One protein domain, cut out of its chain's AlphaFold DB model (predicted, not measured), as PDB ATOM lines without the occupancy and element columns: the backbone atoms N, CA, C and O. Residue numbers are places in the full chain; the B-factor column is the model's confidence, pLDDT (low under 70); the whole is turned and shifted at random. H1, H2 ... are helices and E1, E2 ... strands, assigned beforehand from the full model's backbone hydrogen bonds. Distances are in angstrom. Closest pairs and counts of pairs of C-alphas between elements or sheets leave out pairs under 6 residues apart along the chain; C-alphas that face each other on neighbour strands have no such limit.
ATOM      1  N   CYS A  22       3.996 -31.692   1.363       83.00
ATOM      2  CA  CYS A  22       2.817 -31.054   1.933       83.00
ATOM      3  C   CYS A  22       1.571 -31.907   1.652       83.00
ATOM      4  O   CYS A  22       1.186 -32.114   0.500       83.00
ATOM      5  N   LEU A  23       0.905 -32.370   2.705       87.88
ATOM      6  CA  LEU A  23      -0.375 -33.058   2.650       87.88
ATOM      7  C   LEU A  23      -1.517 -32.028   2.730       87.88
ATOM      8  O   LEU A  23      -1.664 -31.374   3.767       87.88
ATOM      9  N   PRO A  24      -2.346 -31.865   1.682       86.44
ATOM     10  CA  PRO A  24      -3.535 -31.031   1.778       86.44
ATOM     11  C   PRO A  24      -4.543 -31.671   2.740       86.44
ATOM     12  O   PRO A  24      -4.849 -32.860   2.638       86.44
ATOM     13  N   VAL A  25      -5.088 -30.871   3.650       89.56
ATOM     14  CA  VAL A  25      -6.110 -31.294   4.609       89.56
ATOM     15  C   VAL A  25      -7.292 -30.350   4.502       89.56
ATOM     16  O   VAL A  25      -7.141 -29.136   4.589       89.56
ATOM     17  N   ALA A  26      -8.479 -30.914   4.319       92.31
ATOM     18  CA  ALA A  26      -9.735 -30.187   4.382       92.31
ATOM     19  C   ALA A  26     -10.658 -30.882   5.377       92.31
ATOM     20  O   ALA A  26     -10.639 -32.108   5.498       92.31
ATOM     21  N   TRP A  27     -11.467 -30.102   6.083       93.19
ATOM     22  CA  TRP A  27     -12.421 -30.628   7.047       93.19
ATOM     23  C   TRP A  27     -13.714 -29.828   7.022       93.19
ATOM     24  O   TRP A  27     -13.739 -28.642   6.694       93.19
ATOM     25  N   VAL A  28     -14.793 -30.508   7.391       93.69
ATOM     26  CA  VAL A  28     -16.087 -29.903   7.686       93.69
ATOM     27  C   VAL A  28     -16.632 -30.623   8.906       93.69
ATOM     28  O   VAL A  28     -16.780 -31.846   8.891       93.69
ATOM     29  N   THR A  29     -16.920 -29.879   9.964       92.94
ATOM     30  CA  THR A  29     -17.572 -30.394  11.165       92.94
ATOM     31  C   THR A  29     -18.930 -29.718  11.318       92.94
ATOM     32  O   THR A  29     -19.004 -28.486  11.278       92.94
ATOM     33  N   PRO A  30     -20.023 -30.480  11.496       93.31
ATOM     34  CA  PRO A  30     -21.308 -29.888  11.845       93.31
ATOM     35  C   PRO A  30     -21.223 -29.218  13.228       93.31
ATOM     36  O   PRO A  30     -20.262 -29.455  13.965       93.31
ATOM     37  N   PRO A  31     -22.222 -28.410  13.611       92.44
ATOM     38  CA  PRO A  31     -22.337 -27.966  14.991       92.44
ATOM     39  C   PRO A  31     -22.568 -29.182  15.899       92.44
ATOM     40  O   PRO A  31     -23.449 -30.013  15.638       92.44
ATOM     41  N   MET A  32     -21.764 -29.307  16.949       94.94
ATOM     42  CA  MET A  32     -21.766 -30.479  17.823       94.94
ATOM     43  C   MET A  32     -21.879 -30.080  19.286       94.94
ATOM     44  O   MET A  32     -21.333 -29.077  19.720       94.94
ATOM     45  N   GLN A  33     -22.543 -30.910  20.076       94.88
ATOM     46  CA  GLN A  33     -22.520 -30.872  21.526       94.88
ATOM     47  C   GLN A  33     -21.769 -32.099  22.036       94.88
ATOM     48  O   GLN A  33     -22.188 -33.232  21.792       94.88
ATOM     49  N   MET A  34     -20.654 -31.859  22.715       96.25
ATOM     50  CA  MET A  34     -19.834 -32.870  23.366       96.25
ATOM     51  C   MET A  34     -20.089 -32.847  24.864       96.25
ATOM     52  O   MET A  34     -20.163 -31.787  25.481       96.25
ATOM     53  N   GLU A  35     -20.203 -34.024  25.457       95.75
ATOM     54  CA  GLU A  35     -20.560 -34.162  26.857       95.75
ATOM     55  C   GLU A  35     -19.721 -35.250  27.497       95.75
ATOM     56  O   GLU A  35     -19.563 -36.342  26.950       95.75
ATOM     57  N   ILE A  36     -19.203 -34.940  28.674       95.94
ATOM     58  CA  ILE A  36     -18.339 -35.821  29.446       95.94
ATOM     59  C   ILE A  36     -18.706 -35.679  30.911       95.94
ATOM     60  O   ILE A  36     -18.849 -34.568  31.417       95.94
ATOM     61  N   GLY A  37     -18.880 -36.793  31.605       94.44
ATOM     62  CA  GLY A  37     -19.269 -36.753  33.004       94.44
ATOM     63  C   GLY A  37     -18.835 -37.973  33.779       94.44
ATOM     64  O   GLY A  37     -18.173 -38.869  33.265       94.44
ATOM     65  N   VAL A  38     -19.257 -37.997  35.033       93.75
ATOM     66  CA  VAL A  38     -19.097 -39.122  35.945       93.75
ATOM     67  C   VAL A  38     -20.443 -39.370  36.607       93.75
ATOM     68  O   VAL A  38     -21.195 -38.443  36.910       93.75
ATOM     69  N   GLY A  39     -20.782 -40.633  36.804       89.06
ATOM     70  CA  GLY A  39     -22.049 -41.021  37.387       89.06
ATOM     71  C   GLY A  39     -22.000 -42.375  38.058       89.06
ATOM     72  O   GLY A  39     -21.062 -43.147  37.879       89.06
ATOM     73  N   ALA A  40     -23.053 -42.676  38.800       87.06
ATOM     74  CA  ALA A  40     -23.304 -44.002  39.332       87.06
ATOM     75  C   ALA A  40     -24.382 -44.678  38.488       87.06
ATOM     76  O   ALA A  40     -25.346 -44.040  38.063       87.06
ATOM     77  N   SER A  41     -24.222 -45.975  38.261       80.44
ATOM     78  CA  SER A  41     -25.212 -46.807  37.589       80.44
ATOM     79  C   SER A  41     -25.486 -48.073  38.385       80.44
ATOM     80  O   SER A  41     -24.591 -48.606  39.035       80.44
ATOM     81  N   ALA A  42     -26.721 -48.550  38.332       77.31
ATOM     82  CA  ALA A  42     -27.147 -49.806  38.927       77.31
ATOM     83  C   ALA A  42     -27.902 -50.621  37.870       77.31
ATOM     84  O   ALA A  42     -28.788 -50.094  37.185       77.31
ATOM     85  N   GLY A  43     -27.524 -51.892  37.727       67.44
ATOM     86  CA  GLY A  43     -28.227 -52.887  36.918       67.44
ATOM     87  C   GLY A  43     -28.950 -53.897  37.809       67.44
ATOM     88  O   GLY A  43     -28.531 -54.137  38.940       67.44
ATOM     89  N   LEU A  44     -30.039 -54.481  37.310       55.62
ATOM     90  CA  LEU A  44     -30.733 -55.594  37.968       55.62
ATOM     91  C   LEU A  44     -30.185 -56.954  37.476       55.62
ATOM     92  O   LEU A  44     -30.073 -57.129  36.262       55.62
ATOM     93  N   PRO A  45     -29.918 -57.941  38.359       52.12
ATOM     94  CA  PRO A  45     -30.172 -57.931  39.799       52.12
ATOM     95  C   PRO A  45     -29.187 -57.049  40.587       52.12
ATOM     96  O   PRO A  45     -27.989 -56.998  40.332       52.12
ATOM     97  N   GLU A  46     -29.771 -56.363  41.563       56.84
ATOM     98  CA  GLU A  46     -29.401 -55.107  42.231       56.84
ATOM     99  C   GLU A  46     -28.164 -55.157  43.154       56.84
ATOM    100  O   GLU A  46     -28.214 -54.648  44.271       56.84
ATOM    101  N   ARG A  47     -27.063 -55.815  42.762       55.44
ATOM    102  CA  ARG A  47     -25.954 -56.058  43.710       55.44
ATOM    103  C   ARG A  47     -24.759 -55.118  43.641       55.44
ATOM    104  O   ARG A  47     -24.143 -54.941  44.682       55.44
ATOM    105  N   ASP A  48     -24.499 -54.434  42.528       64.12
ATOM    106  CA  ASP A  48     -23.305 -53.584  42.422       64.12
ATOM    107  C   ASP A  48     -23.620 -52.219  41.801       64.12
ATOM    108  O   ASP A  48     -23.915 -52.111  40.606       64.12
ATOM    109  N   ALA A  49     -23.528 -51.158  42.608       72.44
ATOM    110  CA  ALA A  49     -23.437 -49.798  42.094       72.44
ATOM    111  C   ALA A  49     -22.077 -49.627  41.402       72.44
ATOM    112  O   ALA A  49     -21.026 -49.868  41.993       72.44
ATOM    113  N   ARG A  50     -22.092 -49.212  40.137       80.31
ATOM    114  CA  ARG A  50     -20.897 -49.066  39.305       80.31
ATOM    115  C   ARG A  50     -20.659 -47.606  38.983       80.31
ATOM    116  O   ARG A  50     -21.583 -46.899  38.578       80.31
ATOM    117  N   ILE A  51     -19.409 -47.172  39.098       84.38
ATOM    118  CA  ILE A  51     -18.992 -45.866  38.593       84.38
ATOM    119  C   ILE A  51     -18.950 -45.947  37.066       84.38
ATOM    120  O   ILE A  51     -18.371 -46.870  36.488       84.38
ATOM    121  N   SER A  52     -19.588 -44.976  36.427       84.69
ATOM    122  CA  SER A  52     -19.699 -44.846  34.983       84.69
ATOM    123  C   SER A  52     -19.224 -43.471  34.531       84.69
ATOM    124  O   SER A  52     -19.383 -42.480  35.241       84.69
ATOM    125  N   MET A  53     -18.666 -43.414  33.334       89.12
ATOM    126  CA  MET A  53     -18.237 -42.196  32.671       89.12
ATOM    127  C   MET A  53     -19.058 -42.043  31.387       89.12
ATOM    128  O   MET A  53     -18.729 -42.669  30.374       89.12
ATOM    129  N   PRO A  54     -20.182 -41.304  31.422       88.81
ATOM    130  CA  PRO A  54     -20.920 -40.986  30.212       88.81
ATOM    131  C   PRO A  54     -20.099 -40.061  29.314       88.81
ATOM    132  O   PRO A  54     -19.589 -39.026  29.747       88.81
ATOM    133  N   LEU A  55     -20.035 -40.441  28.048       92.44
ATOM    134  CA  LEU A  55     -19.490 -39.690  26.934       92.44
ATOM    135  C   LEU A  55     -20.586 -39.588  25.880       92.44
ATOM    136  O   LEU A  55     -21.195 -40.600  25.533       92.44
ATOM    137  N   ALA A  56     -20.852 -38.398  25.360       93.94
ATOM    138  CA  ALA A  56     -21.806 -38.236  24.276       93.94
ATOM    139  C   ALA A  56     -21.363 -37.167  23.286       93.94
ATOM    140  O   ALA A  56     -20.773 -36.153  23.655       93.94
ATOM    141  N   LEU A  57     -21.694 -37.404  22.021       95.75
ATOM    142  CA  LEU A  57     -21.543 -36.453  20.933       95.75
ATOM    143  C   LEU A  57     -22.887 -36.338  20.215       95.75
ATOM    144  O   LEU A  57     -23.470 -37.352  19.830       95.75
ATOM    145  N   THR A  58     -23.388 -35.120  20.046       96.25
ATOM    146  CA  THR A  58     -24.697 -34.848  19.438       96.25
ATOM    147  C   THR A  58     -24.554 -33.774  18.374       96.25
ATOM    148  O   THR A  58     -24.035 -32.705  18.663       96.25
ATOM    149  N   ALA A  59     -25.024 -34.018  17.157       94.94
ATOM    150  CA  ALA A  59     -25.144 -32.978  16.144       94.94
ATOM    151  C   ALA A  59     -26.465 -32.222  16.343       94.94
ATOM    152  O   ALA A  59     -27.531 -32.839  16.359       94.94
ATOM    153  N   ASN A  60     -26.389 -30.897  16.470       91.06
ATOM    154  CA  ASN A  60     -27.536 -30.027  16.748       91.06
ATOM    155  C   ASN A  60     -27.606 -28.916  15.688       91.06
ATOM    156  O   ASN A  60     -27.033 -27.842  15.879       91.06
ATOM    157  N   PRO A  61     -28.288 -29.133  14.551       87.38
ATOM    158  CA  PRO A  61     -28.261 -28.194  13.426       87.38
ATOM    159  C   PRO A  61     -28.844 -26.814  13.770       87.38
ATOM    160  O   PRO A  61     -28.453 -25.809  13.180       87.38
ATOM    161  N   LEU A  62     -29.741 -26.736  14.759       87.50
ATOM    162  CA  LEU A  62     -30.343 -25.473  15.197       87.50
ATOM    163  C   LEU A  62     -29.336 -24.528  15.878       87.50
ATOM    164  O   LEU A  62     -29.613 -23.334  15.986       87.50
ATOM    165  N   GLN A  63     -28.149 -25.016  16.261       85.06
ATOM    166  CA  GLN A  63     -27.044 -24.192  16.769       85.06
ATOM    167  C   GLN A  63     -26.476 -23.220  15.722       85.06
ATOM    168  O   GLN A  63     -25.766 -22.288  16.085       85.06
ATOM    169  N   MET A  64     -26.768 -23.403  14.431       84.88
ATOM    170  CA  MET A  64     -26.310 -22.490  13.376       84.88
ATOM    171  C   MET A  64     -27.232 -21.281  13.169       84.88
ATOM    172  O   MET A  64     -26.909 -20.401  12.381       84.88
ATOM    173  N   ILE A  65     -28.391 -21.198  13.826       80.88
ATOM    174  CA  ILE A  65     -29.331 -20.102  13.566       80.88
ATOM    175  C   ILE A  65     -28.954 -18.871  14.409       80.88
ATOM    176  O   ILE A  65     -29.157 -18.838  15.624       80.88
ATOM    177  N   HIS A  66     -28.423 -17.839  13.749       66.06
ATOM    178  CA  HIS A  66     -28.017 -16.572  14.367       66.06
ATOM    179  C   HIS A  66     -29.212 -15.792  14.960       66.06
ATOM    180  O   HIS A  66     -30.313 -15.793  14.412       66.06
ATOM    181  N   GLY A  67     -29.001 -15.090  16.083       57.31
ATOM    182  CA  GLY A  67     -30.019 -14.237  16.730       57.31
ATOM    183  C   GLY A  67     -30.927 -14.935  17.757       57.31
ATOM    184  O   GLY A  67     -31.865 -14.332  18.276       57.31
ATOM    185  N   GLN A  68     -30.644 -16.192  18.105       50.56
ATOM    186  CA  GLN A  68     -31.490 -17.031  18.960       50.56
ATOM    187  C   GLN A  68     -31.201 -16.942  20.468       50.56
ATOM    188  O   GLN A  68     -31.172 -17.943  21.185       50.56
ATOM    189  N   GLY A  69     -31.153 -15.725  21.012       52.28
ATOM    190  CA  GLY A  69     -31.492 -15.537  22.433       52.28
ATOM    191  C   GLY A  69     -32.920 -16.018  22.777       52.28
ATOM    192  O   GLY A  69     -33.259 -16.128  23.948       52.28
ATOM    193  N   ALA A  70     -33.746 -16.319  21.763       55.75
ATOM    194  CA  ALA A  70     -35.168 -16.635  21.875       55.75
ATOM    195  C   ALA A  70     -35.575 -18.078  21.499       55.75
ATOM    196  O   ALA A  70     -36.768 -18.384  21.608       55.75
ATOM    197  N   ARG A  71     -34.671 -18.977  21.049       76.31
ATOM    198  CA  ARG A  71     -35.111 -20.363  20.780       76.31
ATOM    199  C   ARG A  71     -35.438 -21.041  22.096       76.31
ATOM    200  O   ARG A  71     -34.656 -21.006  23.039       76.31
ATOM    201  N   ARG A  72     -36.604 -21.672  22.131       85.50
ATOM    202  CA  ARG A  72     -37.063 -22.424  23.295       85.50
ATOM    203  C   ARG A  72     -36.874 -23.918  23.136       85.50
ATOM    204  O   ARG A  72     -37.050 -24.620  24.113       85.50
ATOM    205  N   PHE A  73     -36.533 -24.403  21.947       88.56
ATOM    206  CA  PHE A  73     -36.443 -25.831  21.671       88.56
ATOM    207  C   PHE A  73     -35.203 -26.143  20.850       88.56
ATOM    208  O   PHE A  73     -34.884 -25.387  19.938       88.56
ATOM    209  N   ASP A  74     -34.530 -27.243  21.161       89.44
ATOM    210  CA  ASP A  74     -33.415 -27.784  20.387       89.44
ATOM    211  C   ASP A  74     -33.659 -29.274  20.124       89.44
ATOM    212  O   ASP A  74     -34.351 -29.941  20.900       89.44
ATOM    213  N   ALA A  75     -33.124 -29.775  19.018       93.12
ATOM    214  CA  ALA A  75     -33.258 -31.169  18.634       93.12
ATOM    215  C   ALA A  75     -31.960 -31.665  18.002       93.12
ATOM    216  O   ALA A  75     -31.418 -31.035  17.090       93.12
ATOM    217  N   GLY A  76     -31.510 -32.820  18.476       94.31
ATOM    218  CA  GLY A  76     -30.235 -33.402  18.107       94.31
ATOM    219  C   GLY A  76     -30.305 -34.888  17.843       94.31
ATOM    220  O   GLY A  76     -31.155 -35.604  18.376       94.31
ATOM    221  N   VAL A  77     -29.354 -35.352  17.046       96.62
ATOM    222  CA  VAL A  77     -29.065 -36.774  16.854       96.62
ATOM    223  C   VAL A  77     -27.634 -37.020  17.285       96.62
ATOM    224  O   VAL A  77     -26.733 -36.250  16.953       96.62
ATOM    225  N   GLY A  78     -27.412 -38.072  18.056       95.94
ATOM    226  CA  GLY A  78     -26.102 -38.308  18.627       95.94
ATOM    227  C   GLY A  78     -25.819 -39.761  18.914       95.94
ATOM    228  O   GLY A  78     -26.611 -40.660  18.627       95.94
ATOM    229  N   TYR A  79     -24.644 -39.963  19.483       94.94
ATOM    230  CA  TYR A  79     -24.188 -41.239  19.982       94.94
ATOM    231  C   TYR A  79     -23.618 -41.047  21.380       94.94
ATOM    232  O   TYR A  79     -22.909 -40.073  21.645       94.94
ATOM    233  N   SER A  80     -23.928 -41.978  22.273       91.81
ATOM    234  CA  SER A  80     -23.440 -41.969  23.647       91.81
ATOM    235  C   SER A  80     -22.779 -43.292  24.000       91.81
ATOM    236  O   SER A  80     -23.112 -44.340  23.447       91.81
ATOM    237  N   ALA A  81     -21.832 -43.240  24.925       88.81
ATOM    238  CA  ALA A  81     -21.152 -44.380  25.510       88.81
ATOM    239  C   ALA A  81     -21.030 -44.169  27.024       88.81
ATOM    240  O   ALA A  81     -20.729 -43.074  27.484       88.81
ATOM    241  N   HIS A  82     -21.266 -45.215  27.804       84.06
ATOM    242  CA  HIS A  82     -21.162 -45.217  29.260       84.06
ATOM    243  C   HIS A  82     -20.065 -46.182  29.668       84.06
ATOM    244  O   HIS A  82     -20.311 -47.380  29.817       84.06
ATOM    245  N   VAL A  83     -18.850 -45.664  29.822       83.25
ATOM    246  CA  VAL A  83     -17.687 -46.479  30.174       83.25
ATOM    247  C   VAL A  83     -17.757 -46.847  31.650       83.25
ATOM    248  O   VAL A  83     -17.924 -45.968  32.491       83.25
ATOM    249  N   LEU A  84     -17.666 -48.138  31.971       78.88
ATOM    250  CA  LEU A  84     -17.604 -48.621  33.350       78.88
ATOM    251  C   LEU A  84     -16.134 -48.811  33.734       78.88
ATOM    252  O   LEU A  84     -15.364 -49.382  32.972       78.88
ATOM    253  N   PHE A  85     -15.734 -48.349  34.919       71.44
ATOM    254  CA  PHE A  85     -14.327 -48.441  35.343       71.44
ATOM    255  C   PHE A  85     -13.867 -49.876  35.649       71.44
ATOM    256  O   PHE A  85     -12.676 -50.157  35.572       71.44
ATOM    257  N   ALA A  86     -14.794 -50.771  36.003       67.62
ATOM    258  CA  ALA A  86     -14.486 -52.151  36.387       67.62
ATOM    259  C   ALA A  86     -14.647 -53.171  35.244       67.62
ATOM    260  O   ALA A  86     -14.030 -54.227  35.300       67.62
ATOM    261  N   ASP A  87     -15.439 -52.856  34.212       63.34
ATOM    262  CA  ASP A  87     -15.705 -53.735  33.066       63.34
ATOM    263  C   ASP A  87     -15.558 -52.934  31.761       63.34
ATOM    264  O   ASP A  87     -16.267 -51.940  31.579       63.34
ATOM    265  N   PRO A  88     -14.693 -53.345  30.816       56.75
ATOM    266  CA  PRO A  88     -14.392 -52.542  29.632       56.75
ATOM    267  C   PRO A  88     -15.542 -52.460  28.615       56.75
ATOM    268  O   PRO A  88     -15.484 -51.620  27.715       56.75
ATOM    269  N   LEU A  89     -16.600 -53.280  28.729       56.22
ATOM    270  CA  LEU A  89     -17.745 -53.195  27.816       56.22
ATOM    271  C   LEU A  89     -18.832 -52.239  28.331       56.22
ATOM    272  O   LEU A  89     -19.788 -52.608  29.012       56.22
ATOM    273  N   ALA A  90     -18.641 -50.982  27.942       71.00
ATOM    274  CA  ALA A  90     -19.527 -49.840  28.101       71.00
ATOM    275  C   ALA A  90     -20.875 -50.015  27.375       71.00
ATOM    276  O   ALA A  90     -20.907 -50.470  26.232       71.00
ATOM    277  N   ALA A  91     -21.987 -49.586  27.980       80.19
ATOM    278  CA  ALA A  91     -23.253 -49.478  27.252       80.19
ATOM    279  C   ALA A  91     -23.198 -48.268  26.310       80.19
ATOM    280  O   ALA A  91     -22.886 -47.164  26.750       80.19
ATOM    281  N   HIS A  92     -23.509 -48.442  25.032       88.62
ATOM    282  CA  HIS A  92     -23.391 -47.380  24.036       88.62
ATOM    283  C   HIS A  92     -24.513 -47.438  23.007       88.62
ATOM    284  O   HIS A  92     -25.174 -48.461  22.853       88.62
ATOM    285  N   GLY A  93     -24.719 -46.368  22.254       91.62
ATOM    286  CA  GLY A  93     -25.649 -46.391  21.138       91.62
ATOM    287  C   GLY A  93     -26.176 -45.021  20.742       91.62
ATOM    288  O   GLY A  93     -25.818 -44.008  21.351       91.62
ATOM    289  N   PRO A  94     -27.011 -44.989  19.693       95.31
ATOM    290  CA  PRO A  94     -27.586 -43.755  19.200       95.31
ATOM    291  C   PRO A  94     -28.628 -43.204  20.173       95.31
ATOM    292  O   PRO A  94     -29.370 -43.952  20.823       95.31
ATOM    293  N   HIS A  95     -28.728 -41.882  20.209       94.88
ATOM    294  CA  HIS A  95     -29.753 -41.162  20.950       94.88
ATOM    295  C   HIS A  95     -30.320 -40.001  20.142       94.88
ATOM    296  O   HIS A  95     -29.682 -39.479  19.225       94.88
ATOM    297  N   LEU A  96     -31.528 -39.592  20.515       96.56
ATOM    298  CA  LEU A  96     -32.087 -38.300  20.138       96.56
ATOM    299  C   LEU A  96     -32.004 -37.388  21.354       96.56
ATOM    300  O   LEU A  96     -32.237 -37.845  22.469       96.56
ATOM    301  N   ASP A  97     -31.678 -36.121  21.154       95.06
ATOM    302  CA  ASP A  97     -31.708 -35.110  22.207       95.06
ATOM    303  C   ASP A  97     -32.855 -34.148  21.916       95.06
ATOM    304  O   ASP A  97     -32.869 -33.503  20.874       95.06
ATOM    305  N   LEU A  98     -33.850 -34.093  22.798       95.81
ATOM    306  CA  LEU A  98     -35.002 -33.204  22.675       95.81
ATOM    307  C   LEU A  98     -34.973 -32.229  23.840       95.81
ATOM    308  O   LEU A  98     -35.223 -32.614  24.980       95.81
ATOM    309  N   SER A  99     -34.659 -30.973  23.563       93.44
ATOM    310  CA  SER A  99     -34.321 -29.987  24.584       93.44
ATOM    311  C   SER A  99     -35.307 -28.824  24.590       93.44
ATOM    312  O   SER A  99     -35.719 -28.341  23.539       93.44
ATOM    313  N   TYR A 100     -35.656 -28.342  25.781       92.94
ATOM    314  CA  TYR A 100     -36.406 -27.116  26.035       92.94
ATOM    315  C   TYR A 100     -35.526 -26.128  26.806       92.94
ATOM    316  O   TYR A 100     -34.869 -26.509  27.770       92.94
ATOM    317  N   ILE A 101     -35.521 -24.856  26.408       89.44
ATOM    318  CA  ILE A 101     -34.692 -23.785  26.977       89.44
ATOM    319  C   ILE A 101     -35.617 -22.803  27.717       89.44
ATOM    320  O   ILE A 101     -36.057 -21.808  27.133       89.44
ATOM    321  N   PRO A 102     -35.991 -23.087  28.982       80.56
ATOM    322  CA  PRO A 102     -36.920 -22.256  29.750       80.56
ATOM    323  C   PRO A 102     -36.379 -20.870  30.111       80.56
ATOM    324  O   PRO A 102     -37.168 -19.943  30.284       80.56
ATOM    325  N   LEU A 103     -35.060 -20.724  30.270       76.12
ATOM    326  CA  LEU A 103     -34.441 -19.493  30.755       76.12
ATOM    327  C   LEU A 103     -33.271 -19.104  29.863       76.12
ATOM    328  O   LEU A 103     -32.357 -19.900  29.658       76.12
ATOM    329  N   VAL A 104     -33.276 -17.849  29.417       76.25
ATOM    330  CA  VAL A 104     -32.132 -17.195  28.784       76.25
ATOM    331  C   VAL A 104     -31.917 -15.867  29.495       76.25
ATOM    332  O   VAL A 104     -32.752 -14.966  29.405       76.25
ATOM    333  N   ARG A 105     -30.808 -15.737  30.224       72.19
ATOM    334  CA  ARG A 105     -30.378 -14.469  30.815       72.19
ATOM    335  C   ARG A 105     -29.173 -13.968  30.037       72.19
ATOM    336  O   ARG A 105     -28.099 -14.552  30.101       72.19
ATOM    337  N   THR A 106     -29.343 -12.880  29.299       65.25
ATOM    338  CA  THR A 106     -28.220 -12.187  28.664       65.25
ATOM    339  C   THR A 106     -27.470 -11.404  29.735       65.25
ATOM    340  O   THR A 106     -28.030 -10.458  30.294       65.25
ATOM    341  N   GLU A 107     -26.232 -11.782  30.046       59.75
ATOM    342  CA  GLU A 107     -25.392 -10.947  30.901       59.75
ATOM    343  C   GLU A 107     -24.825  -9.795  30.066       59.75
ATOM    344  O   GLU A 107     -24.237  -9.976  28.998       59.75
ATOM    345  N   GLY A 108     -25.084  -8.571  30.521       48.78
ATOM    346  CA  GLY A 108     -24.501  -7.374  29.936       48.78
ATOM    347  C   GLY A 108     -23.091  -7.157  30.475       48.78
ATOM    348  O   GLY A 108     -22.928  -7.036  31.682       48.78
ATOM    349  N   GLY A 109     -22.108  -7.057  29.575       50.22
ATOM    350  CA  GLY A 109     -20.823  -6.391  29.822       50.22
ATOM    351  C   GLY A 109     -19.956  -6.991  30.931       50.22
ATOM    352  O   GLY A 109     -19.741  -6.346  31.951       50.22
ATOM    353  N   GLY A 110     -19.414  -8.190  30.711       41.22
ATOM    354  CA  GLY A 110     -18.283  -8.713  31.484       41.22
ATOM    355  C   GLY A 110     -16.935  -8.367  30.836       41.22
ATOM    356  O   GLY A 110     -16.849  -8.173  29.625       41.22
ATOM    357  N   THR A 111     -15.877  -8.337  31.647       43.69
ATOM    358  CA  THR A 111     -14.485  -7.904  31.383       43.69
ATOM    359  C   THR A 111     -13.752  -8.603  30.218       43.69
ATOM    360  O   THR A 111     -12.620  -8.243  29.916       43.69
ATOM    361  N   PHE A 112     -14.393  -9.560  29.537       41.53
ATOM    362  CA  PHE A 112     -13.863 -10.332  28.403       41.53
ATOM    363  C   PHE A 112     -14.710 -10.181  27.120       41.53
ATOM    364  O   PHE A 112     -14.962 -11.146  26.407       41.53
ATOM    365  N   GLY A 113     -15.176  -8.965  26.820       42.22
ATOM    366  CA  GLY A 113     -15.405  -8.507  25.437       42.22
ATOM    367  C   GLY A 113     -16.520  -9.153  24.594       42.22
ATOM    368  O   GLY A 113     -16.653  -8.785  23.432       42.22
ATOM    369  N   GLY A 114     -17.350 -10.052  25.131       55.06
ATOM    370  CA  GLY A 114     -18.467 -10.668  24.400       55.06
ATOM    371  C   GLY A 114     -19.750 -10.770  25.227       55.06
ATOM    372  O   GLY A 114     -19.714 -11.050  26.424       55.06
ATOM    373  N   ARG A 115     -20.912 -10.556  24.595       70.94
ATOM    374  CA  ARG A 115     -22.231 -10.798  25.208       70.94
ATOM    375  C   ARG A 115     -22.506 -12.305  25.243       70.94
ATOM    376  O   ARG A 115     -23.046 -12.846  24.281       70.94
ATOM    377  N   ARG A 116     -22.130 -12.984  26.331       79.75
ATOM    378  CA  ARG A 116     -22.559 -14.370  26.589       79.75
ATOM    379  C   ARG A 116     -23.934 -14.380  27.270       79.75
ATOM    380  O   ARG A 116     -24.286 -13.466  28.017       79.75
ATOM    381  N   ALA A 117     -24.730 -15.403  26.992       81.62
ATOM    382  CA  ALA A 117     -26.025 -15.640  27.611       81.62
ATOM    383  C   ALA A 117     -25.965 -16.902  28.472       81.62
ATOM    384  O   ALA A 117     -25.509 -17.946  28.016       81.62
ATOM    385  N   LEU A 118     -26.466 -16.813  29.699       87.25
ATOM    386  CA  LEU A 118     -26.675 -17.968  30.559       87.25
ATOM    387  C   LEU A 118     -28.000 -18.635  30.184       87.25
ATOM    388  O   LEU A 118     -29.032 -17.959  30.093       87.25
ATOM    389  N   ARG A 119     -27.988 -19.951  29.984       87.94
ATOM    390  CA  ARG A 119     -29.165 -20.734  29.606       87.94
ATOM    391  C   ARG A 119     -29.369 -21.904  30.550       87.94
ATOM    392  O   ARG A 119     -28.424 -22.624  30.858       87.94
ATOM    393  N   LEU A 120     -30.618 -22.108  30.959       91.62
ATOM    394  CA  LEU A 120     -31.062 -23.354  31.580       91.62
ATOM    395  C   LEU A 120     -31.776 -24.178  30.516       91.62
ATOM    396  O   LEU A 120     -32.644 -23.647  29.827       91.62
ATOM    397  N   ILE A 121     -31.424 -25.453  30.403       92.62
ATOM    398  CA  ILE A 121     -31.940 -26.378  29.396       92.62
ATOM    399  C   ILE A 121     -32.424 -27.642  30.093       92.62
ATOM    400  O   ILE A 121     -31.721 -28.204  30.930       92.62
ATOM    401  N   VAL A 122     -33.618 -28.094  29.734       95.19
ATOM    402  CA  VAL A 122     -34.184 -29.377  30.150       95.19
ATOM    403  C   VAL A 122     -34.267 -30.269  28.923       95.19
ATOM    404  O   VAL A 122     -34.878 -29.869  27.937       95.19
ATOM    405  N   SER A 123     -33.697 -31.466  28.976       95.12
ATOM    406  CA  SER A 123     -33.617 -32.362  27.821       95.12
ATOM    407  C   SER A 123     -34.176 -33.742  28.136       95.12
ATOM    408  O   SER A 123     -33.935 -34.296  29.210       95.12
ATOM    409  N   ALA A 124     -34.901 -34.312  27.180       96.00
ATOM    410  CA  ALA A 124     -35.272 -35.715  27.144       96.00
ATOM    411  C   ALA A 124     -34.421 -36.431  26.093       96.00
ATOM    412  O   ALA A 124     -34.319 -35.982  24.950       96.00
ATOM    413  N   ARG A 125     -33.827 -37.558  26.482       94.00
ATOM    414  CA  ARG A 125     -32.867 -38.299  25.671       94.00
ATOM    415  C   ARG A 125     -33.271 -39.759  25.511       94.00
ATOM    416  O   ARG A 125     -32.790 -40.614  26.261       94.00
ATOM    417  N   PRO A 126     -34.188 -40.078  24.586       93.81
ATOM    418  CA  PRO A 126     -34.419 -41.461  24.213       93.81
ATOM    419  C   PRO A 126     -33.180 -42.009  23.493       93.81
ATOM    420  O   PRO A 126     -32.647 -41.388  22.571       93.81
ATOM    421  N   ALA A 127     -32.721 -43.180  23.914       91.62
ATOM    422  CA  ALA A 127     -31.542 -43.835  23.361       91.62
ATOM    423  C   ALA A 127     -31.761 -45.339  23.246       91.62
ATOM    424  O   ALA A 127     -32.413 -45.940  24.103       91.62
ATOM    425  N   TYR A 128     -31.173 -45.957  22.226       89.56
ATOM    426  CA  TYR A 128     -31.104 -47.410  22.126       89.56
ATOM    427  C   TYR A 128     -29.710 -47.870  22.529       89.56
ATOM    428  O   TYR A 128     -28.734 -47.501  21.881       89.56
ATOM    429  N   ARG A 129     -29.604 -48.668  23.594       85.56
ATOM    430  CA  ARG A 129     -28.315 -49.123  24.116       85.56
ATOM    431  C   ARG A 129     -27.984 -50.537  23.669       85.56
ATOM    432  O   ARG A 129     -28.745 -51.482  23.882       85.56
ATOM    433  N   PHE A 130     -26.792 -50.666  23.116       84.19
ATOM    434  CA  PHE A 130     -26.049 -51.900  22.989       84.19
ATOM    435  C   PHE A 130     -25.156 -52.022  24.219       84.19
ATOM    436  O   PHE A 130     -24.365 -51.128  24.508       84.19
ATOM    437  N   ALA A 131     -25.298 -53.108  24.964       75.19
ATOM    438  CA  ALA A 131     -24.425 -53.408  26.084       75.19
ATOM    439  C   ALA A 131     -24.006 -54.881  26.058       75.19
ATOM    440  O   ALA A 131     -24.606 -55.706  25.346       75.19
ATOM    441  N   GLY A 132     -22.948 -55.170  26.816       65.81
ATOM    442  CA  GLY A 132     -22.454 -56.519  27.061       65.81
ATOM    443  C   GLY A 132     -23.420 -57.349  27.902       65.81
ATOM    444  O   GLY A 132     -24.457 -56.865  28.366       65.81
ATOM    445  N   GLU A 133     -23.079 -58.622  28.081       58.25
ATOM    446  CA  GLU A 133     -23.812 -59.528  28.965       58.25
ATOM    447  C   GLU A 133     -23.993 -58.905  30.364       58.25
ATOM    448  O   GLU A 133     -23.061 -58.336  30.927       58.25
ATOM    449  N   GLY A 134     -25.215 -58.954  30.907       56.53
ATOM    450  CA  GLY A 134     -25.536 -58.457  32.254       56.53
ATOM    451  C   GLY A 134     -25.919 -56.973  32.383       56.53
ATOM    452  O   GLY A 134     -26.547 -56.612  33.372       56.53
ATOM    453  N   VAL A 135     -25.631 -56.117  31.394       59.41
ATOM    454  CA  VAL A 135     -26.006 -54.680  31.430       59.41
ATOM    455  C   VAL A 135     -27.332 -54.402  30.699       59.41
ATOM    456  O   VAL A 135     -27.987 -53.389  30.938       59.41
ATOM    457  N   GLY A 136     -27.771 -55.347  29.863       62.91
ATOM    458  CA  GLY A 136     -29.035 -55.284  29.133       62.91
ATOM    459  C   GLY A 136     -28.949 -54.481  27.837       62.91
ATOM    460  O   GLY A 136     -28.183 -53.529  27.703       62.91
ATOM    461  N   ARG A 137     -29.741 -54.888  26.842       75.94
ATOM    462  CA  ARG A 137     -29.887 -54.178  25.566       75.94
ATOM    463  C   ARG A 137     -31.290 -53.613  25.465       75.94
ATOM    464  O   ARG A 137     -32.251 -54.257  25.892       75.94
ATOM    465  N   GLY A 138     -31.403 -52.448  24.844       85.38
ATOM    466  CA  GLY A 138     -32.696 -51.923  24.439       85.38
ATOM    467  C   GLY A 138     -32.902 -50.438  24.711       85.38
ATOM    468  O   GLY A 138     -31.945 -49.694  24.948       85.38
ATOM    469  N   PRO A 139     -34.160 -49.989  24.602       89.12
ATOM    470  CA  PRO A 139     -34.512 -48.591  24.733       89.12
ATOM    471  C   PRO A 139     -34.298 -48.082  26.157       89.12
ATOM    472  O   PRO A 139     -34.469 -48.787  27.152       89.12
ATOM    473  N   SER A 140     -33.954 -46.809  26.248       89.06
ATOM    474  CA  SER A 140     -33.747 -46.089  27.493       89.06
ATOM    475  C   SER A 140     -34.153 -44.633  27.337       89.06
ATOM    476  O   SER A 140     -34.197 -44.118  26.221       89.06
ATOM    477  N   LEU A 141     -34.451 -43.980  28.455       92.50
ATOM    478  CA  LEU A 141     -34.820 -42.574  28.510       92.50
ATOM    479  C   LEU A 141     -33.973 -41.858  29.560       92.50
ATOM    480  O   LEU A 141     -34.015 -42.215  30.740       92.50
ATOM    481  N   GLY A 142     -33.205 -40.864  29.119       92.25
ATOM    482  CA  GLY A 142     -32.518 -39.895  29.967       92.25
ATOM    483  C   GLY A 142     -33.349 -38.629  30.148       92.25
ATOM    484  O   GLY A 142     -33.960 -38.148  29.195       92.25
ATOM    485  N   LEU A 143     -33.366 -38.084  31.358       96.56
ATOM    486  CA  LEU A 143     -33.830 -36.733  31.649       96.56
ATOM    487  C   LEU A 143     -32.649 -35.927  32.162       96.56
ATOM    488  O   LEU A 143     -31.942 -36.367  33.070       96.56
ATOM    489  N   ARG A 144     -32.441 -34.750  31.585       95.56
ATOM    490  CA  ARG A 144     -31.254 -33.943  31.830       95.56
ATOM    491  C   ARG A 144     -31.605 -32.495  32.111       95.56
ATOM    492  O   ARG A 144     -32.493 -31.930  31.481       95.56
ATOM    493  N   LEU A 145     -30.847 -31.895  33.018       96.69
ATOM    494  CA  LEU A 145     -30.822 -30.462  33.270       96.69
ATOM    495  C   LEU A 145     -29.418 -29.943  32.954       96.69
ATOM    496  O   LEU A 145     -28.449 -30.481  33.480       96.69
ATOM    497  N   THR A 146     -29.305 -28.915  32.116       95.62
ATOM    498  CA  THR A 146     -28.027 -28.300  31.731       95.62
ATOM    499  C   THR A 146     -28.062 -26.802  31.996       95.62
ATOM    500  O   THR A 146     -29.012 -26.126  31.608       95.62
ATOM    501  N   LEU A 147     -27.019 -26.280  32.634       94.38
ATOM    502  CA  LEU A 147     -26.766 -24.852  32.782       94.38
ATOM    503  C   LEU A 147     -25.540 -24.496  31.939       94.38
ATOM    504  O   LEU A 147     -24.446 -24.970  32.236       94.38
ATOM    505  N   GLU A 148     -25.707 -23.678  30.901       91.19
ATOM    506  CA  GLU A 148     -24.629 -23.324  29.969       91.19
ATOM    507  C   GLU A 148     -24.444 -21.810  29.814       91.19
ATOM    508  O   GLU A 148     -25.399 -21.038  29.869       91.19
ATOM    509  N   SER A 149     -23.198 -21.395  29.587       89.81
ATOM    510  CA  SER A 149     -22.816 -20.061  29.124       89.81
ATOM    511  C   SER A 149     -22.580 -20.121  27.621       89.81
ATOM    512  O   SER A 149     -21.577 -20.675  27.163       89.81
ATOM    513  N   ALA A 150     -23.503 -19.555  26.851       87.62
ATOM    514  CA  ALA A 150     -23.519 -19.615  25.398       87.62
ATOM    515  C   ALA A 150     -23.155 -18.269  24.764       87.62
ATOM    516  O   ALA A 150     -23.504 -17.199  25.258       87.62
ATOM    517  N   SER A 151     -22.487 -18.330  23.626       86.81
ATOM    518  CA  SER A 151     -22.204 -17.214  22.735       86.81
ATOM    519  C   SER A 151     -22.421 -17.658  21.293       86.81
ATOM    520  O   SER A 151     -22.659 -18.839  21.035       86.81
ATOM    521  N   PHE A 152     -22.376 -16.717  20.359       86.50
ATOM    522  CA  PHE A 152     -22.436 -17.032  18.941       86.50
ATOM    523  C   PHE A 152     -21.106 -16.668  18.293       86.50
ATOM    524  O   PHE A 152     -20.626 -15.546  18.459       86.50
ATOM    525  N   THR A 153     -20.541 -17.618  17.560       88.44
ATOM    526  CA  THR A 153     -19.305 -17.464  16.805       88.44
ATOM    527  C   THR A 153     -19.647 -17.273  15.337       88.44
ATOM    528  O   THR A 153     -20.371 -18.074  14.751       88.44
ATOM    529  N   ASP A 154     -19.108 -16.210  14.753       90.62
ATOM    530  CA  ASP A 154     -19.060 -15.968  13.315       90.62
ATOM    531  C   ASP A 154     -17.661 -15.427  13.017       90.62
ATOM    532  O   ASP A 154     -17.370 -14.251  13.245       90.62
ATOM    533  N   ALA A 155     -16.749 -16.332  12.671       89.75
ATOM    534  CA  ALA A 155     -15.333 -16.021  12.565       89.75
ATOM    535  C   ALA A 155     -14.703 -16.712  11.360       89.75
ATOM    536  O   ALA A 155     -14.932 -17.894  11.105       89.75
ATOM    537  N   VAL A 156     -13.848 -15.968  10.663       93.50
ATOM    538  CA  VAL A 156     -12.925 -16.489   9.657       93.50
ATOM    539  C   VAL A 156     -11.517 -16.309  10.204       93.50
ATOM    540  O   VAL A 156     -11.156 -15.211  10.626       93.50
ATOM    541  N   SER A 157     -10.726 -17.372  10.192       90.56
ATOM    542  CA  SER A 157      -9.331 -17.364  10.624       90.56
ATOM    543  C   SER A 157      -8.424 -17.928   9.542       90.56
ATOM    544  O   SER A 157      -8.806 -18.814   8.782       90.56
ATOM    545  N   SER A 158      -7.201 -17.417   9.486       92.62
ATOM    546  CA  SER A 158      -6.116 -17.957   8.674       92.62
ATOM    547  C   SER A 158      -4.869 -17.992   9.535       92.62
ATOM    548  O   SER A 158      -4.486 -16.954  10.076       92.62
ATOM    549  N   GLU A 159      -4.249 -19.154   9.663       90.00
ATOM    550  CA  GLU A 159      -3.110 -19.342  10.553       90.00
ATOM    551  C   GLU A 159      -2.063 -20.245   9.905       90.00
ATOM    552  O   GLU A 159      -2.388 -21.190   9.182       90.00
ATOM    553  N   CYS A 160      -0.803 -19.908  10.163       90.75
ATOM    554  CA  CYS A 160       0.356 -20.723   9.848       90.75
ATOM    555  C   CYS A 160       1.112 -20.972  11.151       90.75
ATOM    556  O   CYS A 160       1.741 -20.057  11.679       90.75
ATOM    557  N   GLU A 161       1.042 -22.195  11.662       89.56
ATOM    558  CA  GLU A 161       1.732 -22.615  12.875       89.56
ATOM    559  C   GLU A 161       2.869 -23.570  12.501       89.56
ATOM    560  O   GLU A 161       2.656 -24.568  11.812       89.56
ATOM    561  N   ALA A 162       4.084 -23.260  12.949       88.56
ATOM    562  CA  ALA A 162       5.240 -24.139  12.833       88.56
ATOM    563  C   ALA A 162       5.611 -24.665  14.223       88.56
ATOM    564  O   ALA A 162       5.714 -23.897  15.180       88.56
ATOM    565  N   ARG A 163       5.819 -25.975  14.331       86.12
ATOM    566  CA  ARG A 163       6.223 -26.650  15.564       86.12
ATOM    567  C   ARG A 163       7.731 -26.861  15.611       86.12
ATOM    568  O   ARG A 163       8.429 -26.860  14.599       86.12
ATOM    569  N   SER A 164       8.241 -27.074  16.822       86.00
ATOM    570  CA  SER A 164       9.668 -27.298  17.082       86.00
ATOM    571  C   SER A 164      10.225 -28.587  16.469       86.00
ATOM    572  O   SER A 164      11.437 -28.739  16.388       86.00
ATOM    573  N   ASP A 165       9.361 -29.524  16.075       87.06
ATOM    574  CA  ASP A 165       9.714 -30.787  15.415       87.06
ATOM    575  C   ASP A 165       9.840 -30.665  13.882       87.06
ATOM    576  O   ASP A 165       9.995 -31.674  13.196       87.06
ATOM    577  N   GLY A 166       9.765 -29.440  13.343       81.44
ATOM    578  CA  GLY A 166       9.836 -29.161  11.905       81.44
ATOM    579  C   GLY A 166       8.507 -29.346  11.172       81.44
ATOM    580  O   GLY A 166       8.425 -29.051   9.978       81.44
ATOM    581  N   SER A 167       7.451 -29.798  11.861       88.50
ATOM    582  CA  SER A 167       6.111 -29.869  11.282       88.50
ATOM    583  C   SER A 167       5.463 -28.486  11.219       88.50
ATOM    584  O   SER A 167       5.675 -27.637  12.086       88.50
ATOM    585  N   PHE A 168       4.658 -28.241  10.190       90.50
ATOM    586  CA  PHE A 168       3.887 -27.009  10.071       90.50
ATOM    587  C   PHE A 168       2.482 -27.280   9.551       90.50
ATOM    588  O   PHE A 168       2.246 -28.227   8.799       90.50
ATOM    589  N   PHE A 169       1.560 -26.405   9.931       89.62
ATOM    590  CA  PHE A 169       0.226 -26.314   9.369       89.62
ATOM    591  C   PHE A 169      -0.012 -24.891   8.881       89.62
ATOM    592  O   PHE A 169       0.170 -23.946   9.639       89.62
ATOM    593  N   CYS A 170      -0.450 -24.740   7.636       91.06
ATOM    594  CA  CYS A 170      -0.928 -23.472   7.095       91.06
ATOM    595  C   CYS A 170      -2.329 -23.671   6.540       91.06
ATOM    596  O   CYS A 170      -2.513 -24.430   5.587       91.06
ATOM    597  N   GLY A 171      -3.318 -22.985   7.100       92.06
ATOM    598  CA  GLY A 171      -4.700 -23.163   6.686       92.06
ATOM    599  C   GLY A 171      -5.582 -21.960   6.944       92.06
ATOM    600  O   GLY A 171      -5.202 -20.975   7.571       92.06
ATOM    601  N   SER A 172      -6.789 -22.042   6.407       93.81
ATOM    602  CA  SER A 172      -7.869 -21.104   6.676       93.81
ATOM    603  C   SER A 172      -9.115 -21.869   7.086       93.81
ATOM    604  O   SER A 172      -9.365 -22.980   6.611       93.81
ATOM    605  N   SER A 173      -9.895 -21.271   7.973       93.94
ATOM    606  CA  SER A 173     -11.091 -21.869   8.538       93.94
ATOM    607  C   SER A 173     -12.184 -20.831   8.757       93.94
ATOM    608  O   SER A 173     -11.935 -19.648   8.970       93.94
ATOM    609  N   LEU A 174     -13.417 -21.307   8.677       94.50
ATOM    610  CA  LEU A 174     -14.642 -20.616   9.030       94.50
ATOM    611  C   LEU A 174     -15.249 -21.367  10.214       94.50
ATOM    612  O   LEU A 174     -15.382 -22.590  10.151       94.50
ATOM    613  N   SER A 175     -15.660 -20.634  11.242       93.38
ATOM    614  CA  SER A 175     -16.416 -21.148  12.383       93.38
ATOM    615  C   SER A 175     -17.721 -20.373  12.503       93.38
ATOM    616  O   SER A 175     -17.708 -19.145  12.592       93.38
ATOM    617  N   TYR A 176     -18.844 -21.088  12.501       92.38
ATOM    618  CA  TYR A 176     -20.175 -20.496  12.507       92.38
ATOM    619  C   TYR A 176     -21.152 -21.286  13.381       92.38
ATOM    620  O   TYR A 176     -21.384 -22.477  13.163       92.38
ATOM    621  N   GLY A 177     -21.764 -20.619  14.354       90.44
ATOM    622  CA  GLY A 177     -22.776 -21.206  15.229       90.44
ATOM    623  C   GLY A 177     -22.525 -20.939  16.705       90.44
ATOM    624  O   GLY A 177     -21.658 -20.157  17.087       90.44
ATOM    625  N   GLU A 178     -23.313 -21.589  17.550       88.19
ATOM    626  CA  GLU A 178     -23.197 -21.444  18.997       88.19
ATOM    627  C   GLU A 178     -21.917 -22.077  19.555       88.19
ATOM    628  O   GLU A 178     -21.628 -23.247  19.312       88.19
ATOM    629  N   ASP A 179     -21.210 -21.306  20.379       89.81
ATOM    630  CA  ASP A 179     -20.154 -21.777  21.272       89.81
ATOM    631  C   ASP A 179     -20.667 -21.705  22.710       89.81
ATOM    632  O   ASP A 179     -21.062 -20.633  23.182       89.81
ATOM    633  N   ALA A 180     -20.659 -22.825  23.427       90.19
ATOM    634  CA  ALA A 180     -21.114 -22.860  24.808       90.19
ATOM    635  C   ALA A 180     -20.325 -23.850  25.653       90.19
ATOM    636  O   ALA A 180     -19.845 -24.866  25.166       90.19
ATOM    637  N   TYR A 181     -20.269 -23.585  26.950       94.06
ATOM    638  CA  TYR A 181     -19.803 -24.545  27.941       94.06
ATOM    639  C   TYR A 181     -20.736 -24.514  29.147       94.06
ATOM    640  O   TYR A 181     -21.304 -23.472  29.483       94.06
ATOM    641  N   GLY A 182     -20.919 -25.653  29.799       94.44
ATOM    642  CA  GLY A 182     -21.896 -25.778  30.866       94.44
ATOM    643  C   GLY A 182     -21.734 -27.023  31.713       94.44
ATOM    644  O   GLY A 182     -20.903 -27.885  31.442       94.44
ATOM    645  N   LEU A 183     -22.571 -27.102  32.740       97.38
ATOM    646  CA  LEU A 183     -22.700 -28.252  33.624       97.38
ATOM    647  C   LEU A 183     -24.035 -28.931  33.362       97.38
ATOM    648  O   LEU A 183     -25.045 -28.251  33.180       97.38
ATOM    649  N   PHE A 184     -24.056 -30.258  33.386       96.69
ATOM    650  CA  PHE A 184     -25.290 -31.025  33.294       96.69
ATOM    651  C   PHE A 184     -25.427 -32.014  34.444       96.69
ATOM    652  O   PHE A 184     -24.435 -32.509  34.976       96.69
ATOM    653  N   VAL A 185     -26.673 -32.335  34.773       97.06
ATOM    654  CA  VAL A 185     -27.052 -33.492  35.585       97.06
ATOM    655  C   VAL A 185     -28.053 -34.307  34.779       97.06
ATOM    656  O   VAL A 185     -29.009 -33.749  34.242       97.06
ATOM    657  N   GLU A 186     -27.840 -35.614  34.671       94.94
ATOM    658  CA  GLU A 186     -28.729 -36.532  33.962       94.94
ATOM    659  C   GLU A 186     -29.138 -37.696  34.860       94.94
ATOM    660  O   GLU A 186     -28.309 -38.289  35.541       94.94
ATOM    661  N   ALA A 187     -30.419 -38.052  34.813       92.94
ATOM    662  CA  ALA A 187     -30.936 -39.312  35.321       92.94
ATOM    663  C   ALA A 187     -31.434 -40.156  34.147       92.94
ATOM    664  O   ALA A 187     -32.260 -39.701  33.357       92.94
ATOM    665  N   THR A 188     -30.969 -41.395  34.039       89.31
ATOM    666  CA  THR A 188     -31.338 -42.301  32.956       89.31
ATOM    667  C   THR A 188     -31.978 -43.582  33.466       89.31
ATOM    668  O   THR A 188     -31.540 -44.147  34.467       89.31
ATOM    669  N   ARG A 189     -32.967 -44.094  32.725       88.12
ATOM    670  CA  ARG A 189     -33.597 -45.394  32.977       88.12
ATOM    671  C   ARG A 189     -33.703 -46.236  31.704       88.12
ATOM    672  O   ARG A 189     -34.155 -45.751  30.670       88.12
ATOM    673  N   GLY A 190     -33.292 -47.498  31.775       85.75
ATOM    674  CA  GLY A 190     -33.569 -48.527  30.773       85.75
ATOM    675  C   GLY A 190     -35.031 -48.968  30.843       85.75
ATOM    676  O   GLY A 190     -35.579 -49.130  31.934       85.75
ATOM    677  N   LEU A 191     -35.668 -49.121  29.684       84.75
ATOM    678  CA  LEU A 191     -37.092 -49.451  29.558       84.75
ATOM    679  C   LEU A 191     -37.339 -50.952  29.340       84.75
ATOM    680  O   LEU A 191     -38.463 -51.415  29.513       84.75
ATOM    681  N   THR A 192     -36.305 -51.714  28.983       76.69
ATOM    682  CA  THR A 192     -36.340 -53.178  28.862       76.69
ATOM    683  C   THR A 192     -35.551 -53.848  29.984       76.69
ATOM    684  O   THR A 192     -34.753 -53.207  30.665       76.69
ATOM    685  N   GLN A 193     -35.802 -55.141  30.208       63.66
ATOM    686  CA  GLN A 193     -35.067 -55.935  31.193       63.66
ATOM    687  C   GLN A 193     -33.739 -56.474  30.621       63.66
ATOM    688  O   GLN A 193     -33.700 -56.833  29.442       63.66
ATOM    689  N   PRO A 194     -32.679 -56.598  31.448       62.31
ATOM    690  CA  PRO A 194     -32.586 -56.142  32.840       62.31
ATOM    691  C   PRO A 194     -32.642 -54.612  32.960       62.31
ATOM    692  O   PRO A 194     -32.073 -53.889  32.148       62.31
ATOM    693  N   GLY A 195     -33.374 -54.126  33.969       66.31
ATOM    694  CA  GLY A 195     -33.542 -52.695  34.199       66.31
ATOM    695  C   GLY A 195     -32.213 -52.043  34.577       66.31
ATOM    696  O   GLY A 195     -31.516 -52.523  35.468       66.31
ATOM    697  N   TYR A 196     -31.886 -50.949  33.898       77.00
ATOM    698  CA  TYR A 196     -30.704 -50.125  34.140       77.00
ATOM    699  C   TYR A 196     -31.143 -48.763  34.673       77.00
ATOM    700  O   TYR A 196     -32.092 -48.173  34.155       77.00
ATOM    701  N   SER A 197     -30.451 -48.233  35.675       84.94
ATOM    702  CA  SER A 197     -30.622 -46.847  36.109       84.94
ATOM    703  C   SER A 197     -29.271 -46.185  36.308       84.94
ATOM    704  O   SER A 197     -28.325 -46.837  36.745       84.94
ATOM    705  N   ALA A 198     -29.170 -44.903  35.977       86.88
ATOM    706  CA  ALA A 198     -27.958 -44.134  36.199       86.88
ATOM    707  C   ALA A 198     -28.264 -42.687  36.552       86.88
ATOM    708  O   ALA A 198     -29.261 -42.129  36.099       86.88
ATOM    709  N   ILE A 199     -27.381 -42.085  37.339       91.88
ATOM    710  CA  ILE A 199     -27.356 -40.649  37.599       91.88
ATOM    711  C   ILE A 199     -25.940 -40.171  37.324       91.88
ATOM    712  O   ILE A 199     -24.983 -40.771  37.814       91.88
ATOM    713  N   SER A 200     -25.798 -39.102  36.553       93.25
ATOM    714  CA  SER A 200     -24.508 -38.527  36.201       93.25
ATOM    715  C   SER A 200     -24.509 -37.012  36.301       93.25
ATOM    716  O   SER A 200     -25.538 -36.353  36.172       93.25
ATOM    717  N   ILE A 201     -23.321 -36.473  36.537       96.94
ATOM    718  CA  ILE A 201     -23.011 -35.051  36.484       96.94
ATOM    719  C   ILE A 201     -21.807 -34.867  35.566       96.94
ATOM    720  O   ILE A 201     -20.903 -35.704  35.537       96.94
ATOM    721  N   GLY A 202     -21.781 -33.790  34.795       96.81
ATOM    722  CA  GLY A 202     -20.683 -33.575  33.866       96.81
ATOM    723  C   GLY A 202     -20.653 -32.201  33.237       96.81
ATOM    724  O   GLY A 202     -21.390 -31.295  33.620       96.81
ATOM    725  N   LEU A 203     -19.769 -32.078  32.256       97.56
ATOM    726  CA  LEU A 203     -19.551 -30.895  31.447       97.56
ATOM    727  C   LEU A 203     -20.175 -31.089  30.066       97.56
ATOM    728  O   LEU A 203     -20.087 -32.168  29.478       97.56
ATOM    729  N   SER A 204     -20.785 -30.029  29.552       95.94
ATOM    730  CA  SER A 204     -21.305 -29.940  28.190       95.94
ATOM    731  C   SER A 204     -20.572 -28.832  27.448       95.94
ATOM    732  O   SER A 204     -20.360 -27.759  28.010       95.94
ATOM    733  N   PHE A 205     -20.201 -29.085  26.200       95.38
ATOM    734  CA  PHE A 205     -19.538 -28.142  25.309       95.38
ATOM    735  C   PHE A 205     -20.287 -28.106  23.981       95.38
ATOM    736  O   PHE A 205     -20.505 -29.156  23.383       95.38
ATOM    737  N   ARG A 206     -20.662 -26.923  23.497       92.38
ATOM    738  CA  ARG A 206     -21.164 -26.718  22.136       92.38
ATOM    739  C   ARG A 206     -20.030 -26.180  21.281       92.38
ATOM    740  O   ARG A 206     -19.431 -25.166  21.621       92.38
ATOM    741  N   ILE A 207     -19.751 -26.888  20.203       93.31
ATOM    742  CA  ILE A 207     -18.721 -26.589  19.225       93.31
ATOM    743  C   ILE A 207     -19.448 -26.076  17.979       93.31
ATOM    744  O   ILE A 207     -20.301 -26.802  17.450       93.31
ATOM    745  N   PRO A 208     -19.137 -24.861  17.498       93.25
ATOM    746  CA  PRO A 208     -19.768 -24.317  16.305       93.25
ATOM    747  C   PRO A 208     -19.458 -25.186  15.083       93.25
ATOM    748  O   PRO A 208     -18.486 -25.947  15.055       93.25
ATOM    749  N   ALA A 209     -20.276 -25.048  14.040       94.62
ATOM    750  CA  ALA A 209     -19.944 -25.650  12.760       94.62
ATOM    751  C   ALA A 209     -18.611 -25.070  12.282       94.62
ATOM    752  O   ALA A 209     -18.385 -23.866  12.409       94.62
ATOM    753  N   SER A 210     -17.740 -25.906  11.724       94.69
ATOM    754  CA  SER A 210     -16.477 -25.435  11.167       94.69
ATOM    755  C   SER A 210     -16.233 -26.022   9.788       94.69
ATOM    756  O   SER A 210     -16.624 -27.152   9.497       94.69
ATOM    757  N   ALA A 211     -15.597 -25.247   8.925       95.81
ATOM    758  CA  ALA A 211     -15.102 -25.717   7.644       95.81
ATOM    759  C   ALA A 211     -13.743 -25.081   7.392       95.81
ATOM    760  O   ALA A 211     -13.555 -23.896   7.659       95.81
ATOM    761  N   GLY A 212     -12.796 -25.845   6.871       94.06
ATOM    762  CA  GLY A 212     -11.468 -25.322   6.607       94.06
ATOM    763  C   GLY A 212     -10.689 -26.153   5.614       94.06
ATOM    764  O   GLY A 212     -11.051 -27.283   5.276       94.06
ATOM    765  N   ALA A 213      -9.617 -25.546   5.126       93.44
ATOM    766  CA  ALA A 213      -8.657 -26.174   4.243       93.44
ATOM    767  C   ALA A 213      -7.263 -25.612   4.523       93.44
ATOM    768  O   ALA A 213      -7.099 -24.430   4.826       93.44
ATOM    769  N   GLY A 214      -6.257 -26.464   4.399       91.69
ATOM    770  CA  GLY A 214      -4.870 -26.101   4.604       91.69
ATOM    771  C   GLY A 214      -3.921 -27.176   4.107       91.69
ATOM    772  O   GLY A 214      -4.314 -28.128   3.430       91.69
ATOM    773  N   VAL A 215      -2.658 -27.011   4.461       90.19
ATOM    774  CA  VAL A 215      -1.581 -27.952   4.186       90.19
ATOM    775  C   VAL A 215      -0.849 -28.259   5.480       90.19
ATOM    776  O   VAL A 215      -0.598 -27.358   6.280       90.19
ATOM    777  N   ILE A 216      -0.521 -29.531   5.677       90.19
ATOM    778  CA  ILE A 216       0.400 -29.990   6.715       90.19
ATOM    779  C   ILE A 216       1.681 -30.421   6.018       90.19
ATOM    780  O   ILE A 216       1.611 -31.121   5.013       90.19
ATOM    781  N   GLY A 217       2.841 -30.044   6.530       87.00
ATOM    782  CA  GLY A 217       4.120 -30.523   6.015       87.00
ATOM    783  C   GLY A 217       5.138 -30.717   7.126       87.00
ATOM    784  O   GLY A 217       4.878 -30.390   8.284       87.00
ATOM    785  N   GLN A 218       6.292 -31.262   6.763       84.50
ATOM    786  CA  GLN A 218       7.442 -31.417   7.644       84.50
ATOM    787  C   GLN A 218       8.705 -31.071   6.856       84.50
ATOM    788  O   GLN A 218       8.869 -31.559   5.735       84.50
ATOM    789  N   PHE A 219       9.546 -30.205   7.423       72.19
ATOM    790  CA  PHE A 219      10.863 -29.858   6.883       72.19
ATOM    791  C   PHE A 219      11.976 -30.623   7.596       72.19
ATOM    792  O   PHE A 219      11.864 -30.813   8.829       72.19
TER     793      PHE A 219
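What this domain is: This is residues 22 to 219 of the 219 residues of an uncharacterized protein of Lujinxingia litoralis (UniProt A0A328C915). A closed barrel of eight strands, E2 to E9, is extended at one end by a curved wall of strands, made of the far parts of the long E7 and E8 with E10 and E1 paired beside them. The small helix H1 sits beside the barrel's strands near Gly 177 of E8. The 198 printed residues hold one named helix and ten named strands, in the order E1 E2 E3 H1 E4 to E10, and the class is mostly strand. All neighbour pairs are antiparallel. The whole is only just compact, close to loose, with a radius of gyration of the C-alphas of 19.7 A and spans of 57 by 46 by 27 A.

How they stand to each other: Round the closed barrel run E2, residues 32 to 43; E3, 49 to 59; E4, 73 to 84; E5, 91 to 106; E6, 117 to 129; E7, 138 to 162; E8, 167 to 190; and E9, 196 to 207. E9 and E2 close the ring, antiparallel at 165 degrees, with N 34 and O 205 2.8 A apart, within hydrogen-bond range. E7 has E6 beside its residues 138 to 150, with N 121 and O 146 at 2.8 A, and E8 on the other side beside 140 to 162, with N 157 and O 173 at 2.9 A. E4 to E9 form a meander, each strand the antiparallel neighbour of the one before. The pairing of E8 is staggered: on the side away from E7, E9 lies beside residues 179 to 190, with N 184 and O 202 at 2.9 A, and E10, residues 209 to 218, beside 167 to 177, with N 172 and O 213 at 2.9 A. E1, residues 23 to 29, is the antiparallel neighbour of E10 at 164 degrees, with N 25 and O 214 at 2.9 A. H1, residues 61 to 64, is on the barrel, only just at the sheet's level with a height of 4.0 A; its closest C-alpha pair with E8 is Met 64 and Gly 177, 4.2 A. H1 is too short for an O i to N i+4 pair; its one O i to N i+3 pair is within range.

Where its parts are: E7 is 48.4 A long and bends by 92 degrees at residue 158; E8 is 48.0 A long and bends by 99 degrees at residue 170. E5 measures 37.6 A. E1 begins at C-alpha 23 (-0.375, -33.058, 2.650), and E10 ends at C-alpha 218 (7.442, -31.417, 7.644).

The domain as a whole: The C-alphas of Pro 45 and Phe 219 are the farthest apart, at 59.6 A. The printed part has no cut and no long link. Mean pLDDT of the printed part is 84.1; residues 43 to 48, 66 to 70, 86 to 89, 106 to 114, 132 to 136 and 193 to 195 are under 70.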